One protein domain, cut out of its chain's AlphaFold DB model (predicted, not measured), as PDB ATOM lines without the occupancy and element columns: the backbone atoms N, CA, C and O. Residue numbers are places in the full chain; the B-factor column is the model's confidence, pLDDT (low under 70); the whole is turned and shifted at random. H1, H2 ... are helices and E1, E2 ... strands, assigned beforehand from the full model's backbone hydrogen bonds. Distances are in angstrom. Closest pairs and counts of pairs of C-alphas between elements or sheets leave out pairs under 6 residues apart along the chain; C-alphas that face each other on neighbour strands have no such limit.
ATOM      1  N   VAL A 233     -11.334  37.443  82.364       66.25
ATOM      2  CA  VAL A 233     -11.188  36.921  81.004       66.25
ATOM      3  C   VAL A 233     -11.910  35.570  80.986       66.25
ATOM      4  O   VAL A 233     -11.613  34.741  81.852       66.25
ATOM      5  N   PRO A 234     -12.883  35.343  80.084       75.56
ATOM      6  CA  PRO A 234     -13.548  34.052  79.984       75.56
ATOM      7  C   PRO A 234     -12.509  32.948  79.786       75.56
ATOM      8  O   PRO A 234     -11.593  33.099  78.977       75.56
ATOM      9  N   GLN A 235     -12.646  31.844  80.519       78.25
ATOM     10  CA  GLN A 235     -11.698  30.728  80.461       78.25
ATOM     11  C   GLN A 235     -11.541  30.191  79.027       78.25
ATOM     12  O   GLN A 235     -10.425  29.956  78.584       78.25
ATOM     13  N   GLU A 236     -12.626  30.170  78.250       77.75
ATOM     14  CA  GLU A 236     -12.625  29.795  76.827       77.75
ATOM     15  C   GLU A 236     -11.663  30.639  75.970       77.75
ATOM     16  O   GLU A 236     -11.050  30.135  75.030       77.75
ATOM     17  N   THR A 237     -11.493  31.926  76.296       78.44
ATOM     18  CA  THR A 237     -10.559  32.816  75.591       78.44
ATOM     19  C   THR A 237      -9.104  32.489  75.931       78.44
ATOM     20  O   THR A 237      -8.244  32.553  75.053       78.44
ATOM     21  N   LEU A 238      -8.824  32.121  77.186       80.56
ATOM     22  CA  LEU A 238      -7.490  31.694  77.619       80.56
ATOM     23  C   LEU A 238      -7.130  30.335  77.005       80.56
ATOM     24  O   LEU A 238      -6.043  30.197  76.447       80.56
ATOM     25  N   ASP A 239      -8.069  29.389  77.011       86.50
ATOM     26  CA  ASP A 239      -7.895  28.055  76.429       86.50
ATOM     27  C   ASP A 239      -7.677  28.128  74.907       86.50
ATOM     28  O   ASP A 239      -6.887  27.375  74.337       86.50
ATOM     29  N   PHE A 240      -8.352  29.048  74.207       87.38
ATOM     30  CA  PHE A 240      -8.084  29.303  72.790       87.38
ATOM     31  C   PHE A 240      -6.690  29.899  72.555       87.38
ATOM     32  O   PHE A 240      -5.954  29.398  71.706       87.38
ATOM     33  N   ALA A 241      -6.310  30.937  73.306       86.88
ATOM     34  CA  ALA A 241      -5.004  31.575  73.151       86.88
ATOM     35  C   ALA A 241      -3.851  30.590  73.402       86.88
ATOM     36  O   ALA A 241      -2.874  30.605  72.658       86.88
ATOM     37  N   GLN A 242      -3.995  29.712  74.400       89.44
ATOM     38  CA  GLN A 242      -3.025  28.662  74.687       89.44
ATOM     39  C   GLN A 242      -2.923  27.652  73.537       89.44
ATOM     40  O   GLN A 242      -1.825  27.434  73.040       89.44
ATOM     41  N   ARG A 243      -4.045  27.103  73.046       90.56
ATOM     42  CA  ARG A 243      -4.038  26.159  71.906       90.56
ATOM     43  C   ARG A 243      -3.427  26.764  70.643       90.56
ATOM     44  O   ARG A 243      -2.674  26.101  69.929       90.56
ATOM     45  N   LEU A 244      -3.751  28.027  70.363       91.62
ATOM     46  CA  LEU A 244      -3.208  28.757  69.221       91.62
ATOM     47  C   LEU A 244      -1.688  28.927  69.342       91.62
ATOM     48  O   LEU A 244      -0.976  28.737  68.359       91.62
ATOM     49  N   GLU A 245      -1.199  29.270  70.533       91.56
ATOM     50  CA  GLU A 245       0.231  29.415  70.805       91.56
ATOM     51  C   GLU A 245       0.963  28.071  70.744       91.56
ATOM     52  O   GLU A 245       2.010  27.982  70.113       91.56
ATOM     53  N   GLU A 246       0.390  27.010  71.313       92.75
ATOM     54  CA  GLU A 246       0.950  25.654  71.262       92.75
ATOM     55  C   GLU A 246       1.056  25.123  69.825       92.75
ATOM     56  O   GLU A 246       2.024  24.446  69.484       92.75
ATOM     57  N   THR A 247       0.080  25.445  68.970       92.88
ATOM     58  CA  THR A 247       0.012  24.900  67.606       92.88
ATOM     59  C   THR A 247       0.785  25.742  66.594       92.88
ATOM     60  O   THR A 247       1.515  25.200  65.757       92.88
ATOM     61  N   LEU A 248       0.615  27.069  66.636       91.56
ATOM     62  CA  LEU A 248       1.248  27.975  65.681       91.56
ATOM     63  C   LEU A 248       2.594  28.497  66.178       91.56
ATOM     64  O   LEU A 248       3.490  28.610  65.352       91.56
ATOM     65  N   GLY A 249       2.756  28.788  67.472       92.19
ATOM     66  CA  GLY A 249       4.005  29.276  68.074       92.19
ATOM     67  C   GLY A 249       4.773  30.247  67.172       92.19
ATOM     68  O   GLY A 249       4.253  31.291  66.768       92.19
ATOM     69  N   ASP A 250       5.977  29.835  66.772       88.69
ATOM     70  CA  ASP A 250       6.883  30.591  65.899       88.69
ATOM     71  C   ASP A 250       6.291  30.925  64.518       88.69
ATOM     72  O   ASP A 250       6.593  31.979  63.958       88.69
ATOM     73  N   LEU A 251       5.386  30.094  63.980       89.12
ATOM     74  CA  LEU A 251       4.737  30.335  62.684       89.12
ATOM     75  C   LEU A 251       4.004  31.674  62.662       89.12
ATOM     76  O   LEU A 251       3.957  32.322  61.622       89.12
ATOM     77  N   ARG A 252       3.467  32.121  63.805       86.62
ATOM     78  CA  ARG A 252       2.729  33.391  63.909       86.62
ATOM     79  C   ARG A 252       3.595  34.606  63.581       86.62
ATOM     80  O   ARG A 252       3.057  35.636  63.184       86.62
ATOM     81  N   ILE A 253       4.909  34.507  63.781       84.44
ATOM     82  CA  ILE A 253       5.866  35.589  63.515       84.44
ATOM     83  C   ILE A 253       6.130  35.717  62.005       84.44
ATOM     84  O   ILE A 253       6.314  36.832  61.499       84.44
ATOM     85  N   ASP A 254       6.075  34.582  61.303       86.19
ATOM     86  CA  ASP A 254       6.394  34.428  59.879       86.19
ATOM     87  C   ASP A 254       5.158  34.432  58.957       86.19
ATOM     88  O   ASP A 254       5.289  34.325  57.728       86.19
ATOM     89  N   MET A 255       3.960  34.560  59.536       89.25
ATOM     90  CA  MET A 255       2.711  34.781  58.807       89.25
ATOM     91  C   MET A 255       2.729  36.128  58.084       89.25
ATOM     92  O   MET A 255       3.189  37.142  58.619       89.25
ATOM     93  N   LEU A 256       2.183  36.150  56.869       85.62
ATOM     94  CA  LEU A 256       2.078  37.391  56.101       85.62
ATOM     95  C   LEU A 256       0.889  38.231  56.567       85.62
ATOM     96  O   LEU A 256       1.007  39.442  56.745       85.62
ATOM     97  N   GLY A 257      -0.266  37.603  56.760       83.38
ATOM     98  CA  GLY A 257      -1.511  38.310  57.031       83.38
ATOM     99  C   GLY A 257      -1.989  38.222  58.472       83.38
ATOM    100  O   GLY A 257      -1.308  37.745  59.380       83.38
ATOM    101  N   ASN A 258      -3.214  38.703  58.676       84.56
ATOM    102  CA  ASN A 258      -3.939  38.432  59.911       84.56
ATOM    103  C   ASN A 258      -4.401  36.976  59.920       84.56
ATOM    104  O   ASN A 258      -4.639  36.400  58.861       84.56
ATOM    105  N   LEU A 259      -4.603  36.417  61.112       86.94
ATOM    106  CA  LEU A 259      -5.246  35.113  61.244       86.94
ATOM    107  C   LEU A 259      -6.632  35.121  60.563       86.94
ATOM    108  O   LEU A 259      -7.304  36.163  60.570       86.94
ATOM    109  N   PRO A 260      -7.080  33.973  60.024       88.44
ATOM    110  CA  PRO A 260      -8.441  33.799  59.532       88.44
ATOM    111  C   PRO A 260      -9.474  34.285  60.552       88.44
ATOM    112  O   PRO A 260      -9.329  34.063  61.754       88.44
ATOM    113  N   ARG A 261     -10.520  34.977  60.084       87.75
ATOM    114  CA  ARG A 261     -11.488  35.658  60.970       87.75
ATOM    115  C   ARG A 261     -12.227  34.699  61.904       87.75
ATOM    116  O   ARG A 261     -12.654  35.099  62.980       87.75
ATOM    117  N   ASP A 262     -12.389  33.456  61.482       90.06
ATOM    118  CA  ASP A 262     -13.099  32.389  62.174       90.06
ATOM    119  C   ASP A 262     -12.168  31.441  62.943       90.06
ATOM    120  O   ASP A 262     -12.655  30.491  63.545       90.06
ATOM    121  N   ILE A 263     -10.857  31.711  63.014       90.94
ATOM    122  CA  ILE A 263      -9.892  30.814  63.674       90.94
ATOM    123  C   ILE A 263     -10.249  30.496  65.136       90.94
ATOM    124  O   ILE A 263      -9.910  29.434  65.648       90.94
ATOM    125  N   GLY A 264     -10.974  31.398  65.811       87.62
ATOM    126  CA  GLY A 264     -11.455  31.205  67.182       87.62
ATOM    127  C   GLY A 264     -12.418  30.025  67.355       87.62
ATOM    128  O   GLY A 264     -12.533  29.498  68.461       87.62
ATOM    129  N   SER A 265     -13.104  29.603  66.286       90.75
ATOM    130  CA  SER A 265     -14.035  28.467  66.299       90.75
ATOM    131  C   SER A 265     -13.404  27.158  65.821       90.75
ATOM    132  O   SER A 265     -14.069  26.121  65.830       90.75
ATOM    133  N   TRP A 266     -12.137  27.185  65.404       93.44
ATOM    134  CA  TRP A 266     -11.479  26.020  64.838       93.44
ATOM    135  C   TRP A 266     -11.180  24.963  65.902       93.44
ATOM    136  O   TRP A 266     -10.789  25.243  67.040       93.44
ATOM    137  N   SER A 267     -11.361  23.706  65.506       93.19
ATOM    138  CA  SER A 267     -10.893  22.549  66.259       93.19
ATOM    139  C   SER A 267      -9.363  22.460  66.243       93.19
ATOM    140  O   SER A 267      -8.698  23.051  65.393       93.19
ATOM    141  N   GLN A 268      -8.804  21.663  67.156       93.06
ATOM    142  CA  GLN A 268      -7.360  21.414  67.209       93.06
ATOM    143  C   GLN A 268      -6.823  20.864  65.876       93.06
ATOM    144  O   GLN A 268      -5.821  21.353  65.369       93.06
ATOM    145  N   SER A 269      -7.547  19.927  65.255       91.62
ATOM    146  CA  SER A 269      -7.177  19.361  63.952       91.62
ATOM    147  C   SER A 269      -7.174  20.411  62.833       91.62
ATOM    148  O   SER A 269      -6.276  20.399  61.999       91.62
ATOM    149  N   GLN A 270      -8.115  21.362  62.830       92.94
ATOM    150  CA  GLN A 270      -8.105  22.462  61.855       92.94
ATOM    151  C   GLN A 270      -6.911  23.409  62.060       92.94
ATOM    152  O   GLN A 270      -6.331  23.882  61.085       92.94
ATOM    153  N   LEU A 271      -6.520  23.673  63.313       93.12
ATOM    154  CA  LEU A 271      -5.326  24.470  63.620       93.12
ATOM    155  C   LEU A 271      -4.040  23.758  63.183       93.12
ATOM    156  O   LEU A 271      -3.153  24.395  62.620       93.12
ATOM    157  N   GLU A 272      -3.941  22.448  63.410       92.25
ATOM    158  CA  GLU A 272      -2.802  21.622  62.989       92.25
ATOM    159  C   GLU A 272      -2.696  21.520  61.463       92.25
ATOM    160  O   GLU A 272      -1.600  21.650  60.903       92.25
ATOM    161  N   ASP A 273      -3.833  21.371  60.781       90.69
ATOM    162  CA  ASP A 273      -3.926  21.410  59.322       90.69
ATOM    163  C   ASP A 273      -3.415  22.744  58.778       90.69
ATOM    164  O   ASP A 273      -2.577  22.782  57.873       90.69
ATOM    165  N   TYR A 274      -3.867  23.850  59.369       92.44
ATOM    166  CA  TYR A 274      -3.431  25.183  58.977       92.44
ATOM    167  C   TYR A 274      -1.941  25.413  59.254       92.44
ATOM    168  O   TYR A 274      -1.221  25.917  58.392       92.44
ATOM    169  N   ALA A 275      -1.439  24.979  60.413       93.62
ATOM    170  CA  ALA A 275      -0.016  25.033  60.741       93.62
ATOM    171  C   ALA A 275       0.829  24.261  59.715       93.62
ATOM    172  O   ALA A 275       1.896  24.718  59.300       93.62
ATOM    173  N   THR A 276       0.346  23.098  59.276       92.50
ATOM    174  CA  THR A 276       0.996  22.283  58.243       92.50
ATOM    175  C   THR A 276       1.011  23.008  56.900       92.50
ATOM    176  O   THR A 276       2.069  23.109  56.276       92.50
ATOM    177  N   GLN A 277      -0.115  23.601  56.495       92.00
ATOM    178  CA  GLN A 277      -0.202  24.400  55.274       92.00
ATOM    179  C   GLN A 277       0.753  25.605  55.303       92.00
ATOM    180  O   GLN A 277       1.438  25.871  54.315       92.00
ATOM    181  N   LEU A 278       0.866  26.302  56.439       92.88
ATOM    182  CA  LEU A 278       1.814  27.407  56.611       92.88
ATOM    183  C   LEU A 278       3.266  26.940  56.465       92.88
ATOM    184  O   LEU A 278       4.047  27.586  55.766       92.88
ATOM    185  N   ARG A 279       3.633  25.804  57.073       94.12
ATOM    186  CA  ARG A 279       4.980  25.219  56.940       94.12
ATOM    187  C   ARG A 279       5.305  24.869  55.493       94.12
ATOM    188  O   ARG A 279       6.397  25.189  55.025       94.12
ATOM    189  N   VAL A 280       4.360  24.264  54.779       94.00
ATOM    190  CA  VAL A 280       4.519  23.939  53.357       94.00
ATOM    191  C   VAL A 280       4.645  25.208  52.518       94.00
ATOM    192  O   VAL A 280       5.586  25.315  51.739       94.00
ATOM    193  N   SER A 281       3.794  26.211  52.741       93.50
ATOM    194  CA  SER A 281       3.874  27.512  52.064       93.50
ATOM    195  C   SER A 281       5.221  28.211  52.301       93.50
ATOM    196  O   SER A 281       5.845  28.693  51.358       93.50
ATOM    197  N   MET A 282       5.734  28.216  53.538       93.50
ATOM    198  CA  MET A 282       7.076  28.736  53.845       93.50
ATOM    199  C   MET A 282       8.177  27.981  53.112       93.50
ATOM    200  O   MET A 282       9.085  28.601  52.560       93.50
ATOM    201  N   ARG A 283       8.110  26.646  53.119       94.62
ATOM    202  CA  ARG A 283       9.092  25.801  52.441       94.62
ATOM    203  C   ARG A 283       9.105  26.095  50.941       94.62
ATOM    204  O   ARG A 283      10.167  26.399  50.411       94.62
ATOM    205  N   ILE A 284       7.939  26.102  50.289       95.50
ATOM    206  CA  ILE A 284       7.791  26.441  48.864       95.50
ATOM    207  C   ILE A 284       8.312  27.859  48.583       95.50
ATOM    208  O   ILE A 284       9.055  28.061  47.627       95.50
ATOM    209  N   GLY A 285       8.008  28.835  49.442       95.25
ATOM    210  CA  GLY A 285       8.518  30.200  49.297       95.25
ATOM    211  C   GLY A 285      10.048  30.288  49.333       95.25
ATOM    212  O   GLY A 285      10.639  31.000  48.521       95.25
ATOM    213  N   ARG A 286      10.701  29.524  50.220       93.69
ATOM    214  CA  ARG A 286      12.173  29.404  50.265       93.69
ATOM    215  C   ARG A 286      12.713  28.706  49.022       93.69
ATOM    216  O   ARG A 286      13.677  29.161  48.425       93.69
ATOM    217  N   GLU A 287      12.054  27.637  48.598       94.88
ATOM    218  CA  GLU A 287      12.392  26.869  47.400       94.88
ATOM    219  C   GLU A 287      12.270  27.679  46.094       94.88
ATOM    220  O   GLU A 287      13.028  27.435  45.157       94.88
ATOM    221  N   LEU A 288      11.369  28.666  46.049       95.44
ATOM    222  CA  LEU A 288      11.214  29.643  44.963       95.44
ATOM    223  C   LEU A 288      12.197  30.826  45.055       95.44
ATOM    224  O   LEU A 288      12.326  31.608  44.101       95.44
ATOM    225  N   ASN A 289      12.883  30.971  46.191       94.56
ATOM    226  CA  ASN A 289      13.907  31.978  46.456       94.56
ATOM    227  C   ASN A 289      15.195  31.343  47.029       94.56
ATOM    228  O   ASN A 289      15.645  31.716  48.116       94.56
ATOM    229  N   PRO A 290      15.822  30.401  46.303       92.25
ATOM    230  CA  PRO A 290      16.981  29.657  46.797       92.25
ATOM    231  C   PRO A 290      18.193  30.553  47.065       92.25
ATOM    232  O   PRO A 290      19.064  30.190  47.836       92.25
ATOM    233  N   HIS A 291      18.272  31.736  46.456       90.56
ATOM    234  CA  HIS A 291      19.393  32.662  46.646       90.56
ATOM    235  C   HIS A 291      19.164  33.680  47.764       90.56
ATOM    236  O   HIS A 291      19.954  34.612  47.896       90.56
ATOM    237  N   GLY A 292      18.071  33.551  48.525       89.69
ATOM    238  CA  GLY A 292      17.767  34.451  49.635       89.69
ATOM    239  C   GLY A 292      17.644  35.914  49.209       89.69
ATOM    240  O   GLY A 292      17.960  36.806  49.999       89.69
ATOM    241  N   VAL A 293      17.217  36.184  47.966       90.44
ATOM    242  CA  VAL A 293      17.115  37.567  47.490       90.44
ATOM    243  C   VAL A 293      16.087  38.333  48.327       90.44
ATOM    244  O   VAL A 293      15.117  37.727  48.794       90.44
ATOM    245  N   PRO A 294      16.263  39.654  48.496       89.94
ATOM    246  CA  PRO A 294      15.287  40.524  49.132       89.94
ATOM    247  C   PRO A 294      13.834  40.264  48.736       89.94
ATOM    248  O   PRO A 294      13.503  40.218  47.546       89.94
ATOM    249  N   THR A 295      12.962  40.162  49.741       92.00
ATOM    250  CA  THR A 295      11.518  40.006  49.540       92.00
ATOM    251  C   THR A 295      10.740  41.251  49.960       92.00
ATOM    252  O   THR A 295      11.209  42.102  50.728       92.00
ATOM    253  N   LEU A 296       9.535  41.368  49.409       91.56
ATOM    254  CA  LEU A 296       8.549  42.397  49.699       91.56
ATOM    255  C   LEU A 296       7.239  41.717  50.069       91.56
ATOM    256  O   LEU A 296       6.819  40.767  49.414       91.56
ATOM    257  N   GLN A 297       6.554  42.257  51.066       92.81
ATOM    258  CA  GLN A 297       5.179  41.874  51.343       92.81
ATOM    259  C   GLN A 297       4.230  42.875  50.680       92.81
ATOM    260  O   GLN A 297       4.387  44.080  50.853       92.81
ATOM    261  N   LEU A 298       3.233  42.402  49.939       92.62
ATOM    262  CA  LEU A 298       2.229  43.237  49.276       92.62
ATOM    263  C   LEU A 298       0.826  42.714  49.587       92.62
ATOM    264  O   LEU A 298       0.654  41.547  49.925       92.62
ATOM    265  N   ALA A 299      -0.191  43.563  49.449       92.94
ATOM    266  CA  ALA A 299      -1.557  43.055  49.357       92.94
ATOM    267  C   ALA A 299      -1.697  42.263  48.047       92.94
ATOM    268  O   ALA A 299      -1.201  42.703  47.009       92.94
ATOM    269  N   ALA A 300      -2.398  41.133  48.073       92.44
ATOM    270  CA  ALA A 300      -2.615  40.277  46.911       92.44
ATOM    271  C   ALA A 300      -3.273  41.047  45.750       92.44
ATOM    272  O   ALA A 300      -2.881  40.902  44.597       92.44
ATOM    273  N   SER A 301      -4.184  41.974  46.064       93.12
ATOM    274  CA  SER A 301      -4.821  42.881  45.095       93.12
ATOM    275  C   SER A 301      -3.862  43.868  44.417       93.12
ATOM    276  O   SER A 301      -4.221  44.490  43.420       93.12
ATOM    277  N   SER A 302      -2.650  44.034  44.951       93.75
ATOM    278  CA  SER A 302      -1.600  44.885  44.381       93.75
ATOM    279  C   SER A 302      -0.700  44.139  43.396       93.75
ATOM    280  O   SER A 302       0.241  44.738  42.877       93.75
ATOM    281  N   VAL A 303      -0.967  42.855  43.136       93.81
ATOM    282  CA  VAL A 303      -0.248  42.044  42.152       93.81
ATOM    283  C   VAL A 303      -1.240  41.522  41.123       93.81
ATOM    284  O   VAL A 303      -2.215  40.853  41.450       93.81
ATOM    285  N   ARG A 304      -0.980  41.825  39.853       92.44
ATOM    286  CA  ARG A 304      -1.730  41.301  38.718       92.44
ATOM    287  C   ARG A 304      -0.890  40.253  38.015       92.44
ATOM    288  O   ARG A 304       0.058  40.555  37.289       92.44
ATOM    289  N   THR A 305      -1.272  39.012  38.224       86.56
ATOM    290  CA  THR A 305      -0.814  37.858  37.463       86.56
ATOM    291  C   THR A 305      -1.628  37.740  36.178       86.56
ATOM    292  O   THR A 305      -2.762  38.209  36.059       86.56
ATOM    293  N   VAL A 306      -1.005  37.178  35.152       69.44
ATOM    294  CA  VAL A 306      -1.539  37.251  33.795       69.44
ATOM    295  C   VAL A 306      -2.640  36.215  33.537       69.44
ATOM    296  O   VAL A 306      -3.579  36.508  32.795       69.44
ATOM    297  N   LEU A 307      -2.534  35.026  34.135       68.81
ATOM    298  CA  LEU A 307      -3.349  33.856  33.773       68.81
ATOM    299  C   LEU A 307      -4.188  33.284  34.915       68.81
ATOM    300  O   LEU A 307      -5.311  32.850  34.687       68.81
ATOM    301  N   ILE A 308      -3.635  33.258  36.121       72.62
ATOM    302  CA  ILE A 308      -4.209  32.621  37.313       72.62
ATOM    303  C   ILE A 308      -4.111  33.636  38.446       72.62
ATOM    304  O   ILE A 308      -3.380  34.609  38.291       72.62
ATOM    305  N   GLY A 309      -4.848  33.460  39.543       79.94
ATOM    306  CA  GLY A 309      -4.732  34.293  40.742       79.94
ATOM    307  C   GLY A 309      -3.302  34.378  41.315       79.94
ATOM    308  O   GLY A 309      -2.350  33.862  40.725       79.94
ATOM    309  N   PRO A 310      -3.125  35.063  42.454       86.88
ATOM    310  CA  PRO A 310      -1.818  35.333  43.043       86.88
ATOM    311  C   PRO A 310      -1.214  34.093  43.731       86.88
ATOM    312  O   PRO A 310      -0.948  34.104  44.926       86.88
ATOM    313  N   GLU A 311      -1.001  33.014  42.985       91.19
ATOM    314  CA  GLU A 311      -0.473  31.752  43.501       91.19
ATOM    315  C   GLU A 311       1.069  31.740  43.566       91.19
ATOM    316  O   GLU A 311       1.732  32.435  42.785       91.19
ATOM    317  N   PRO A 312       1.679  30.948  44.470       93.69
ATOM    318  CA  PRO A 312       3.128  30.759  44.519       93.69
ATOM    319  C   PRO A 312       3.722  30.298  43.181       93.69
ATOM    320  O   PRO A 312       3.145  29.484  42.469       93.69
ATOM    321  N   GLY A 313       4.898  30.821  42.837       93.06
ATOM    322  CA  GLY A 313       5.620  30.543  41.593       93.06
ATOM    323  C   GLY A 313       5.200  31.431  40.420       93.06
ATOM    324  O   GLY A 313       5.975  31.616  39.478       93.06
ATOM    325  N   PHE A 314       4.015  32.045  40.473       93.12
ATOM    326  CA  PHE A 314       3.541  32.920  39.408       93.12
ATOM    327  C   PHE A 314       4.248  34.264  39.424       93.12
ATOM    328  O   PHE A 314       4.524  34.847  40.471       93.12
ATOM    329  N   SER A 315       4.510  34.773  38.223       94.12
ATOM    330  CA  SER A 315       5.055  36.112  38.032       94.12
ATOM    331  C   SER A 315       3.997  37.052  37.471       94.12
ATOM    332  O   SER A 315       3.138  36.653  36.680       94.12
ATOM    333  N   GLY A 316       4.047  38.308  37.899       93.81
ATOM    334  CA  GLY A 316       3.056  39.314  37.547       93.81
ATOM    335  C   GLY A 316       3.553  40.728  37.793       93.81
ATOM    336  O   GLY A 316       4.606  40.947  38.396       93.81
ATOM    337  N   ARG A 317       2.781  41.700  37.314       95.38
ATOM    338  CA  ARG A 317       3.059  43.115  37.542       95.38
ATOM    339  C   ARG A 317       2.506  43.522  38.899       95.38
ATOM    340  O   ARG A 317       1.357  43.225  39.215       95.38
ATOM    341  N   ALA A 318       3.322  44.191  39.699       95.75
ATOM    342  CA  ALA A 318       2.950  44.677  41.016       95.75
ATOM    343  C   ALA A 318       2.955  46.203  41.070       95.75
ATOM    344  O   ALA A 318       3.669  46.860  40.306       95.75
ATOM    345  N   TRP A 319       2.192  46.760  42.008       94.62
ATOM    346  CA  TRP A 319       2.175  48.186  42.320       94.62
ATOM    347  C   TRP A 319       2.372  48.405  43.813       94.62
ATOM    348  O   TRP A 319       1.785  47.708  44.636       94.62
ATOM    349  N   VAL A 320       3.180  49.398  44.178       92.56
ATOM    350  CA  VAL A 320       3.399  49.747  45.584       92.56
ATOM    351  C   VAL A 320       3.558  51.250  45.751       92.56
ATOM    352  O   VAL A 320       4.252  51.911  44.977       92.56
ATOM    353  N   TRP A 321       2.926  51.793  46.789       89.88
ATOM    354  CA  TRP A 321       3.244  53.126  47.285       89.88
ATOM    355  C   TRP A 321       4.434  53.018  48.233       89.88
ATOM    356  O   TRP A 321       4.312  52.464  49.325       89.88
ATOM    357  N   ALA A 322       5.579  53.546  47.821       87.31
ATOM    358  CA  ALA A 322       6.750  53.679  48.674       87.31
ATOM    359  C   ALA A 322       6.871  55.132  49.138       87.31
ATOM    360  O   ALA A 322       6.602  56.050  48.364       87.31
ATOM    361  N   LYS A 323       7.310  55.358  50.379       84.69
ATOM    362  CA  LYS A 323       7.800  56.689  50.760       84.69
ATOM    363  C   LYS A 323       8.993  57.044  49.882       84.69
ATOM    364  O   LYS A 323       9.773  56.153  49.553       84.69
ATOM    365  N   ASP A 324       9.172  58.317  49.553       79.44
ATOM    366  CA  ASP A 324      10.259  58.759  48.672       79.44
ATOM    367  C   ASP A 324      11.646  58.337  49.198       79.44
ATOM    368  O   ASP A 324      12.517  57.971  48.412       79.44
ATOM    369  N   GLU A 325      11.818  58.291  50.523       75.88
ATOM    370  CA  GLU A 325      13.026  57.787  51.199       75.88
ATOM    371  C   GLU A 325      13.254  56.275  51.018       75.88
ATOM    372  O   GLU A 325      14.397  55.846  50.940       75.88
ATOM    373  N   ASN A 326      12.180  55.491  50.880       71.19
ATOM    374  CA  ASN A 326      12.200  54.028  50.758       71.19
ATOM    375  C   ASN A 326      11.999  53.550  49.310       71.19
ATOM    376  O   ASN A 326      11.892  52.351  49.058       71.19
ATOM    377  N   ALA A 327      11.946  54.463  48.338       68.69
ATOM    378  CA  ALA A 327      11.847  54.159  46.911       68.69
ATOM    379  C   ALA A 327      13.205  53.724  46.317       68.69
ATOM    380  O   ALA A 327      13.564  54.124  45.200       68.69
ATOM    381  N   HIS A 328      13.972  52.931  47.073       70.69
ATOM    382  CA  HIS A 328      15.284  52.420  46.689       70.69
ATOM    383  C   HIS A 328      15.207  51.550  45.428       70.69
ATOM    384  O   HIS A 328      14.152  51.016  45.077       70.69
ATOM    385  N   ALA A 329      16.341  51.422  44.733       68.19
ATOM    386  CA  ALA A 329      16.440  50.675  43.478       68.19
ATOM    387  C   ALA A 329      16.091  49.183  43.628       68.19
ATOM    388  O   ALA A 329      15.660  48.566  42.657       68.19
ATOM    389  N   ASP A 330      16.220  48.640  44.838       71.56
ATOM    390  CA  ASP A 330      15.990  47.222  45.126       71.56
ATOM    391  C   ASP A 330      14.496  46.868  45.248       71.56
ATOM    392  O   ASP A 330      14.118  45.701  45.155       71.56
ATOM    393  N   VAL A 331      13.618  47.868  45.400       69.75
ATOM    394  CA  VAL A 331      12.163  47.674  45.463       69.75
ATOM    395  C   VAL A 331      11.588  47.617  44.046       69.75
ATOM    396  O   VAL A 331      11.638  48.611  43.317       69.75
ATOM    397  N   LEU A 332      10.991  46.472  43.680       83.31
ATOM    398  CA  LEU A 332      10.441  46.208  42.340       83.31
ATOM    399  C   LEU A 332      11.475  46.476  41.229       83.31
ATOM    400  O   LEU A 332      11.197  47.201  40.279       83.31
ATOM    401  N   SER A 333      12.688  45.938  41.376       86.81
ATOM    402  CA  SER A 333      13.854  46.303  40.558       86.81
ATOM    403  C   SER A 333      13.749  45.944  39.068       86.81
ATOM    404  O   SER A 333      14.412  46.572  38.241       86.81
ATOM    405  N   VAL A 334      12.912  44.971  38.701       91.44
ATOM    406  CA  VAL A 334      12.778  44.488  37.319       91.44
ATOM    407  C   VAL A 334      11.577  45.114  36.622       91.44
ATOM    408  O   VAL A 334      10.468  45.113  37.152       91.44
ATOM    409  N   ASP A 335      11.823  45.662  35.426       92.38
ATOM    410  CA  ASP A 335      10.873  46.486  34.658       92.38
ATOM    411  C   ASP A 335      10.241  47.609  35.503       92.38
ATOM    412  O   ASP A 335       9.040  47.885  35.464       92.38
ATOM    413  N   ARG A 336      11.080  48.241  36.330       92.12
ATOM    414  CA  ARG A 336      10.665  49.277  37.271       92.12
ATOM    415  C   ARG A 336      10.208  50.540  36.549       92.12
ATOM    416  O   ARG A 336      10.968  51.122  35.776       92.12
ATOM    417  N   GLN A 337       9.033  51.053  36.908       92.81
ATOM    418  CA  GLN A 337       8.533  52.339  36.417       92.81
ATOM    419  C   GLN A 337       7.947  53.184  37.554       92.81
ATOM    420  O   GLN A 337       7.299  52.679  38.473       92.81
ATOM    421  N   VAL A 338       8.179  54.498  37.493       92.50
ATOM    422  CA  VAL A 338       7.552  55.481  38.388       92.50
ATOM    423  C   VAL A 338       6.268  55.960  37.728       92.50
ATOM    424  O   VAL A 338       6.327  56.643  36.710       92.50
ATOM    425  N   ILE A 339       5.123  55.622  38.318       94.19
ATOM    426  CA  ILE A 339       3.811  55.949  37.749       94.19
ATOM    427  C   ILE A 339       3.374  57.348  38.182       94.19
ATOM    428  O   ILE A 339       3.044  58.189  37.350       94.19
ATOM    429  N   VAL A 340       3.400  57.619  39.490       94.62
ATOM    430  CA  VAL A 340       2.952  58.892  40.077       94.62
ATOM    431  C   VAL A 340       3.826  59.249  41.278       94.62
ATOM    432  O   VAL A 340       4.255  58.372  42.023       94.62
ATOM    433  N   ARG A 341       4.058  60.549  41.496       93.06
ATOM    434  CA  ARG A 341       4.659  61.088  42.727       93.06
ATOM    435  C   ARG A 341       3.660  61.984  43.453       93.06
ATOM    436  O   ARG A 341       3.267  63.022  42.924       93.06
ATOM    437  N   ASP A 342       3.287  61.608  44.667       92.19
ATOM    438  CA  ASP A 342       2.513  62.425  45.596       92.19
ATOM    439  C   ASP A 342       3.471  63.262  46.455       92.19
ATOM    440  O   ASP A 342       3.985  62.815  47.480       92.19
ATOM    441  N   ARG A 343       3.701  64.510  46.034       91.00
ATOM    442  CA  ARG A 343       4.579  65.448  46.753       91.00
ATOM    443  C   ARG A 343       4.015  65.905  48.099       91.00
ATOM    444  O   ARG A 343       4.783  66.389  48.922       91.00
ATOM    445  N   ILE A 344       2.701  65.792  48.315       91.69
ATOM    446  CA  ILE A 344       2.063  66.208  49.569       91.69
ATOM    447  C   ILE A 344       2.354  65.162  50.642       91.69
ATOM    448  O   ILE A 344       2.732  65.510  51.756       91.69
ATOM    449  N   ARG A 345       2.204  63.880  50.294       89.00
ATOM    450  CA  ARG A 345       2.465  62.759  51.210       89.00
ATOM    451  C   ARG A 345       3.895  62.227  51.145       89.00
ATOM    452  O   ARG A 345       4.215  61.335  51.920       89.00
ATOM    453  N   GLN A 346       4.723  62.774  50.251       90.44
ATOM    454  CA  GLN A 346       6.094  62.319  49.977       90.44
ATOM    455  C   GLN A 346       6.148  60.821  49.652       90.44
ATOM    456  O   GLN A 346       6.983  60.078  50.170       90.44
ATOM    457  N   ASN A 347       5.205  60.381  48.817       91.19
ATOM    458  CA  ASN A 347       5.086  58.997  48.385       91.19
ATOM    459  C   ASN A 347       5.189  58.901  46.865       91.19
ATOM    460  O   ASN A 347       4.630  59.714  46.129       91.19
ATOM    461  N   THR A 348       5.800  57.830  46.389       91.12
ATOM    462  CA  THR A 348       5.903  57.493  44.977       91.12
ATOM    463  C   THR A 348       5.202  56.160  44.717       91.12
ATOM    464  O   THR A 348       5.477  55.162  45.383       91.12
ATOM    465  N   LEU A 349       4.302  56.138  43.733       93.38
ATOM    466  CA  LEU A 349       3.715  54.914  43.200       93.38
ATOM    467  C   LEU A 349       4.678  54.301  42.187       93.38
ATOM    468  O   LEU A 349       4.971  54.899  41.145       93.38
ATOM    469  N   LEU A 350       5.148  53.104  42.504       93.75
ATOM    470  CA  LEU A 350       6.056  52.312  41.688       93.75
ATOM    471  C   LEU A 350       5.323  51.102  41.118       93.75
ATOM    472  O   LEU A 350       4.419  50.562  41.754       93.75
ATOM    473  N   THR A 351       5.761  50.652  39.948       95.44
ATOM    474  CA  THR A 351       5.425  49.333  39.412       95.44
ATOM    475  C   THR A 351       6.685  48.592  38.984       95.44
ATOM    476  O   THR A 351       7.699  49.225  38.697       95.44
ATOM    477  N   GLY A 352       6.610  47.267  38.957       95.50
ATOM    478  CA  GLY A 352       7.630  46.371  38.421       95.50
ATOM    479  C   GLY A 352       7.114  44.937  38.396       95.50
ATOM    480  O   GLY A 352       5.987  44.672  38.827       95.50
ATOM    481  N   ILE A 353       7.918  44.016  37.875       96.19
ATOM    482  CA  ILE A 353       7.544  42.608  37.734       96.19
ATOM    483  C   ILE A 353       8.136  41.799  38.884       96.19
ATOM    484  O   ILE A 353       9.327  41.884  39.198       96.19
ATOM    485  N   VAL A 354       7.282  41.005  39.519       96.50
ATOM    486  CA  VAL A 354       7.611  40.205  40.697       96.50
ATOM    487  C   VAL A 354       7.209  38.757  40.503       96.50
ATOM    488  O   VAL A 354       6.327  38.460  39.698       96.50
ATOM    489  N   THR A 355       7.823  37.874  41.281       96.19
ATOM    490  CA  THR A 355       7.419  36.475  41.427       96.19
ATOM    491  C   THR A 355       6.879  36.267  42.831       96.19
ATOM    492  O   THR A 355       7.529  36.641  43.811       96.19
ATOM    493  N   ILE A 356       5.690  35.680  42.924       96.56
ATOM    494  CA  ILE A 356       5.028  35.369  44.186       96.56
ATOM    495  C   ILE A 356       5.708  34.146  44.786       96.56
ATOM    496  O   ILE A 356       5.799  33.095  44.160       96.56
ATOM    497  N   LEU A 357       6.208  34.291  46.003       96.31
ATOM    498  CA  LEU A 357       6.811  33.208  46.770       96.31
ATOM    499  C   LEU A 357       5.753  32.491  47.603       96.31
ATOM    500  O   LEU A 357       5.820  31.280  47.790       96.31
ATOM    501  N   ARG A 358       4.800  33.258  48.139       94.69
ATOM    502  CA  ARG A 358       3.804  32.797  49.105       94.69
ATOM    503  C   ARG A 358       2.555  33.664  48.995       94.69
ATOM    504  O   ARG A 358       2.675  34.869  48.774       94.69
ATOM    505  N   ASN A 359       1.393  33.066  49.213       93.31
ATOM    506  CA  ASN A 359       0.112  33.757  49.304       93.31
ATOM    507  C   ASN A 359      -0.603  33.313  50.579       93.31
ATOM    508  O   ASN A 359      -0.718  32.117  50.844       93.31
ATOM    509  N   GLU A 360      -1.027  34.273  51.391       91.31
ATOM    510  CA  GLU A 360      -1.646  34.019  52.680       91.31
ATOM    511  C   GLU A 360      -2.530  35.204  53.097       91.31
ATOM    512  O   GLU A 360      -2.052  36.332  53.218       91.31
ATOM    513  N   ASN A 361      -3.813  34.945  53.381       85.69
ATOM    514  CA  ASN A 361      -4.723  35.903  54.024       85.69
ATOM    515  C   ASN A 361      -4.773  37.295  53.344       85.69
ATOM    516  O   ASN A 361      -4.645  38.315  54.020       85.69
ATOM    517  N   ASP A 362      -4.949  37.339  52.018       89.50
ATOM    518  CA  ASP A 362      -4.944  38.554  51.174       89.50
ATOM    519  C   ASP A 362      -3.589  39.271  51.050       89.50
ATOM    520  O   ASP A 362      -3.516  40.374  50.497       89.50
ATOM    521  N   PHE A 363      -2.504  38.659  51.521       93.38
ATOM    522  CA  PHE A 363      -1.143  39.154  51.349       93.38
ATOM    523  C   PHE A 363      -0.295  38.167  50.565       93.38
ATOM    524  O   PHE A 363      -0.451  36.954  50.653       93.38
ATOM    525  N   VAL A 364       0.661  38.714  49.826       95.31
ATOM    526  CA  VAL A 364       1.662  37.945  49.105       95.31
ATOM    527  C   VAL A 364       3.053  38.371  49.531       95.31
ATOM    528  O   VAL A 364       3.328  39.559  49.709       95.31
ATOM    529  N   GLU A 365       3.936  37.393  49.677       95.25
ATOM    530  CA  GLU A 365       5.372  37.629  49.733       95.25
ATOM    531  C   GLU A 365       5.920  37.445  48.328       95.25
ATOM    532  O   GLU A 365       5.654  36.435  47.674       95.25
ATOM    533  N   VAL A 366       6.672  38.428  47.852       96.12
ATOM    534  CA  VAL A 366       7.193  38.452  46.492       96.12
ATOM    535  C   VAL A 366       8.679  38.770  46.488       96.12
ATOM    536  O   VAL A 366       9.178  39.485  47.355       96.12
ATOM    537  N   ARG A 367       9.382  38.294  45.465       95.19
ATOM    538  CA  ARG A 367      10.718  38.785  45.097       95.19
ATOM    539  C   ARG A 367      10.666  39.471  43.742       95.19
ATOM    540  O   ARG A 367       9.725  39.264  42.975       95.19
ATOM    541  N   ALA A 368      11.699  40.241  43.410       94.62
ATOM    542  CA  ALA A 368      11.885  40.677  42.031       94.62
ATOM    543  C   ALA A 368      11.940  39.454  41.096       94.62
ATOM    544  O   ALA A 368      12.583  38.443  41.411       94.62
ATOM    545  N   ALA A 369      11.233  39.533  39.969       94.94
ATOM    546  CA  ALA A 369      11.280  38.487  38.961       94.94
ATOM    547  C   ALA A 369      12.681  38.414  38.342       94.94
ATOM    548  O   ALA A 369      13.368  39.421  38.194       94.94
ATOM    549  N   THR A 370      13.114  37.226  37.947       93.88
ATOM    550  CA  THR A 370      14.291  37.051  37.094       93.88
ATOM    551  C   THR A 370      14.014  37.565  35.682       93.88
ATOM    552  O   THR A 370      12.875  37.833  35.300       93.88
ATOM    553  N   GLN A 371      15.060  37.669  34.861       92.19
ATOM    554  CA  GLN A 371      14.910  38.080  33.462       92.19
ATOM    555  C   GLN A 371      14.009  37.126  32.665       92.19
ATOM    556  O   GLN A 371      13.211  37.585  31.852       92.19
ATOM    557  N   ALA A 372      14.091  35.813  32.913       90.69
ATOM    558  CA  ALA A 372      13.259  34.825  32.228       90.69
ATOM    559  C   ALA A 372      11.783  34.921  32.652       90.69
ATOM    560  O   ALA A 372      10.889  34.934  31.806       90.69
ATOM    561  N   GLU A 373      11.526  35.078  33.953       92.75
ATOM    562  CA  GLU A 373      10.183  35.306  34.498       92.75
ATOM    563  C   GLU A 373       9.569  36.616  33.974       92.75
ATOM    564  O   GLU A 373       8.421  36.633  33.528       92.75
ATOM    565  N   ALA A 374      10.341  37.704  33.955       92.62
ATOM    566  CA  ALA A 374       9.887  38.995  33.449       92.62
ATOM    567  C   ALA A 374       9.624  38.978  31.938       92.62
ATOM    568  O   ALA A 374       8.614  39.520  31.486       92.62
ATOM    569  N   ALA A 375      10.476  38.308  31.157       89.94
ATOM    570  CA  ALA A 375      10.276  38.149  29.720       89.94
ATOM    571  C   ALA A 375       8.941  37.459  29.402       89.94
ATOM    572  O   ALA A 375       8.259  37.867  28.457       89.94
ATOM    573  N   ARG A 376       8.526  36.472  30.210       87.19
ATOM    574  CA  ARG A 376       7.200  35.847  30.082       87.19
ATOM    575  C   ARG A 376       6.084  36.851  30.296       87.19
ATOM    576  O   ARG A 376       5.238  36.982  29.421       87.19
ATOM    577  N   VAL A 377       6.107  37.571  31.418       89.31
ATOM    578  CA  VAL A 377       5.068  38.557  31.759       89.31
ATOM    579  C   VAL A 377       4.932  39.603  30.649       89.31
ATOM    580  O   VAL A 377       3.835  39.787  30.130       89.31
ATOM    581  N   ILE A 378       6.048  40.193  30.206       89.38
ATOM    582  CA  ILE A 378       6.068  41.205  29.135       89.38
ATOM    583  C   ILE A 378       5.531  40.639  27.820       89.38
ATOM    584  O   ILE A 378       4.795  41.319  27.106       89.38
ATOM    585  N   THR A 379       5.900  39.401  27.477       85.38
ATOM    586  CA  THR A 379       5.398  38.749  26.261       85.38
ATOM    587  C   THR A 379       3.882  38.637  26.300       85.38
ATOM    588  O   THR A 379       3.241  38.898  25.288       85.38
ATOM    589  N   VAL A 380       3.301  38.299  27.454       81.19
ATOM    590  CA  VAL A 380       1.845  38.181  27.537       81.19
ATOM    591  C   VAL A 380       1.143  39.525  27.532       81.19
ATOM    592  O   VAL A 380       0.099  39.659  26.905       81.19
ATOM    593  N   GLU A 381       1.694  40.513  28.232       85.06
ATOM    594  CA  GLU A 381       1.134  41.865  28.245       85.06
ATOM    595  C   GLU A 381       1.056  42.425  26.820       85.06
ATOM    596  O   GLU A 381       0.001  42.892  26.410       85.06
ATOM    597  N   ARG A 382       2.107  42.229  26.012       84.81
ATOM    598  CA  ARG A 382       2.138  42.633  24.597       84.81
ATOM    599  C   ARG A 382       1.164  41.893  23.682       84.81
ATOM    600  O   ARG A 382       0.942  42.356  22.576       84.81
ATOM    601  N   LEU A 383       0.674  40.719  24.076       75.69
ATOM    602  CA  LEU A 383      -0.338  39.984  23.309       75.69
ATOM    603  C   LEU A 383      -1.763  40.455  23.632       75.69
ATOM    604  O   LEU A 383      -2.697  40.025  22.966       75.69
ATOM    605  N   ARG A 384      -1.935  41.266  24.682       67.75
ATOM    606  CA  ARG A 384      -3.231  41.806  25.119       67.75
ATOM    607  C   ARG A 384      -3.434  43.275  24.751       67.75
ATOM    608  O   ARG A 384      -4.577  43.723  24.775       67.75
ATOM    609  N   ASP A 385      -2.344  43.989  24.484       65.75
ATOM    610  CA  ASP A 385      -2.332  45.343  23.920       65.75
ATOM    611  C   ASP A 385      -2.481  45.291  22.394       65.75
ATOM    612  O   ASP A 385      -3.206  46.157  21.846       65.75
TER     613      ASP A 385
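This is residues 233 to 385 of the 385 residues of an uncharacterized protein of Acrocarpospora macrocephala (UniProt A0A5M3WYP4). A strongly twisted six-stranded sheet has helices at both ends of the long axis: the late residues of H3 pack on E5, H3 runs away from the sheet to H1 and H2, and H4 crosses E3 and E5 at the opposite end. The sheet turns where E5 bends: E3, E4 and the first part of E5 make one wing, and the last part of E5 pairs with E6, which has E1 beside it. The 153 printed residues hold H1 H2 H3 E1 E2 E3 E4 E5 E6 H4 in that order, four named helices and six named strands, a mixed class; the neighbour strands are antiparallel. The whole is only just loose, close to compact, with a radius of gyration of the C-alphas of 18.3 A, and only just elongated, spanning 56 by 37 by 29 A.

Start at H1, residues 235 to 248, which with residues 243 to 248 alone touches H3, residues 268 to 287, the same way at a shallow tilt of 31 degrees; the closest C-alphas, of Leu 248 and Ala 275, are 5.9 A apart. H2, residues 251 to 254, only just touches H3, with 3 pairs of C-alphas within 8 A, the closest being Leu 251 and Leu 278 at 7.3 A. Look next at E1, residues 295 to 299, an edge strand antiparallel to E6, residues 363 to 368, with N 296 and O 366 2.8 A apart. E2, residues 303 to 305, forms a hairpin with E3, residues 315 to 323; N 304 and O 317 are 2.8 A apart. E4, residues 337 to 342, and E5, residues 347 to 360, form a hairpin, with N 342 and O 347 2.7 A apart. E5 bends by 102 degrees at residue 357 and has E3 on one side, N 318 to O 352 2.8 A, and E4 and E6 on the other side; the hairpin of E5 and E6 has N 357 and O 365 2.8 A apart. E4, E5 and E6 form a meander, each strand the antiparallel neighbour of the one before. H3 is on the sheet, over E5 at a height of 8.7 A, the closest C-alphas being Gly 285 and Leu 357 at 4.3 A. H4, residues 371 to 381, is on the sheet too, over E3 and E5 and across the strands at 79 degrees to E3 on the local plane; C-alphas 316 and 377 are its closest to E3, 6.2 A. In H1, H3 and H4 every O i to N i+4 pair is within hydrogen-bond range; H2 is too short for such a pair.

Find C-alpha 235 at (-11.698, 30.728, 80.461), where H1 begins its 19.8 A. H3 is 28.5 A long, from C-alpha 268 at (-7.360, 21.414, 67.209); E3 is 24.4 A and E5 26.2 A. H4 ends at C-alpha 381, (1.134, 41.865, 28.245).

The two C-alphas farthest apart are those of Gln 235 and Asp 385, 59.1 A. The printed part has no cut and ends at the chain's last residue. The links H2 to H3 and E3 to E4, each with 13 residues, are long. The mean pLDDT of the printed part is 88.9; residues 233, 306 to 307, 327, 329, 331 and 384 to 385 are under 70.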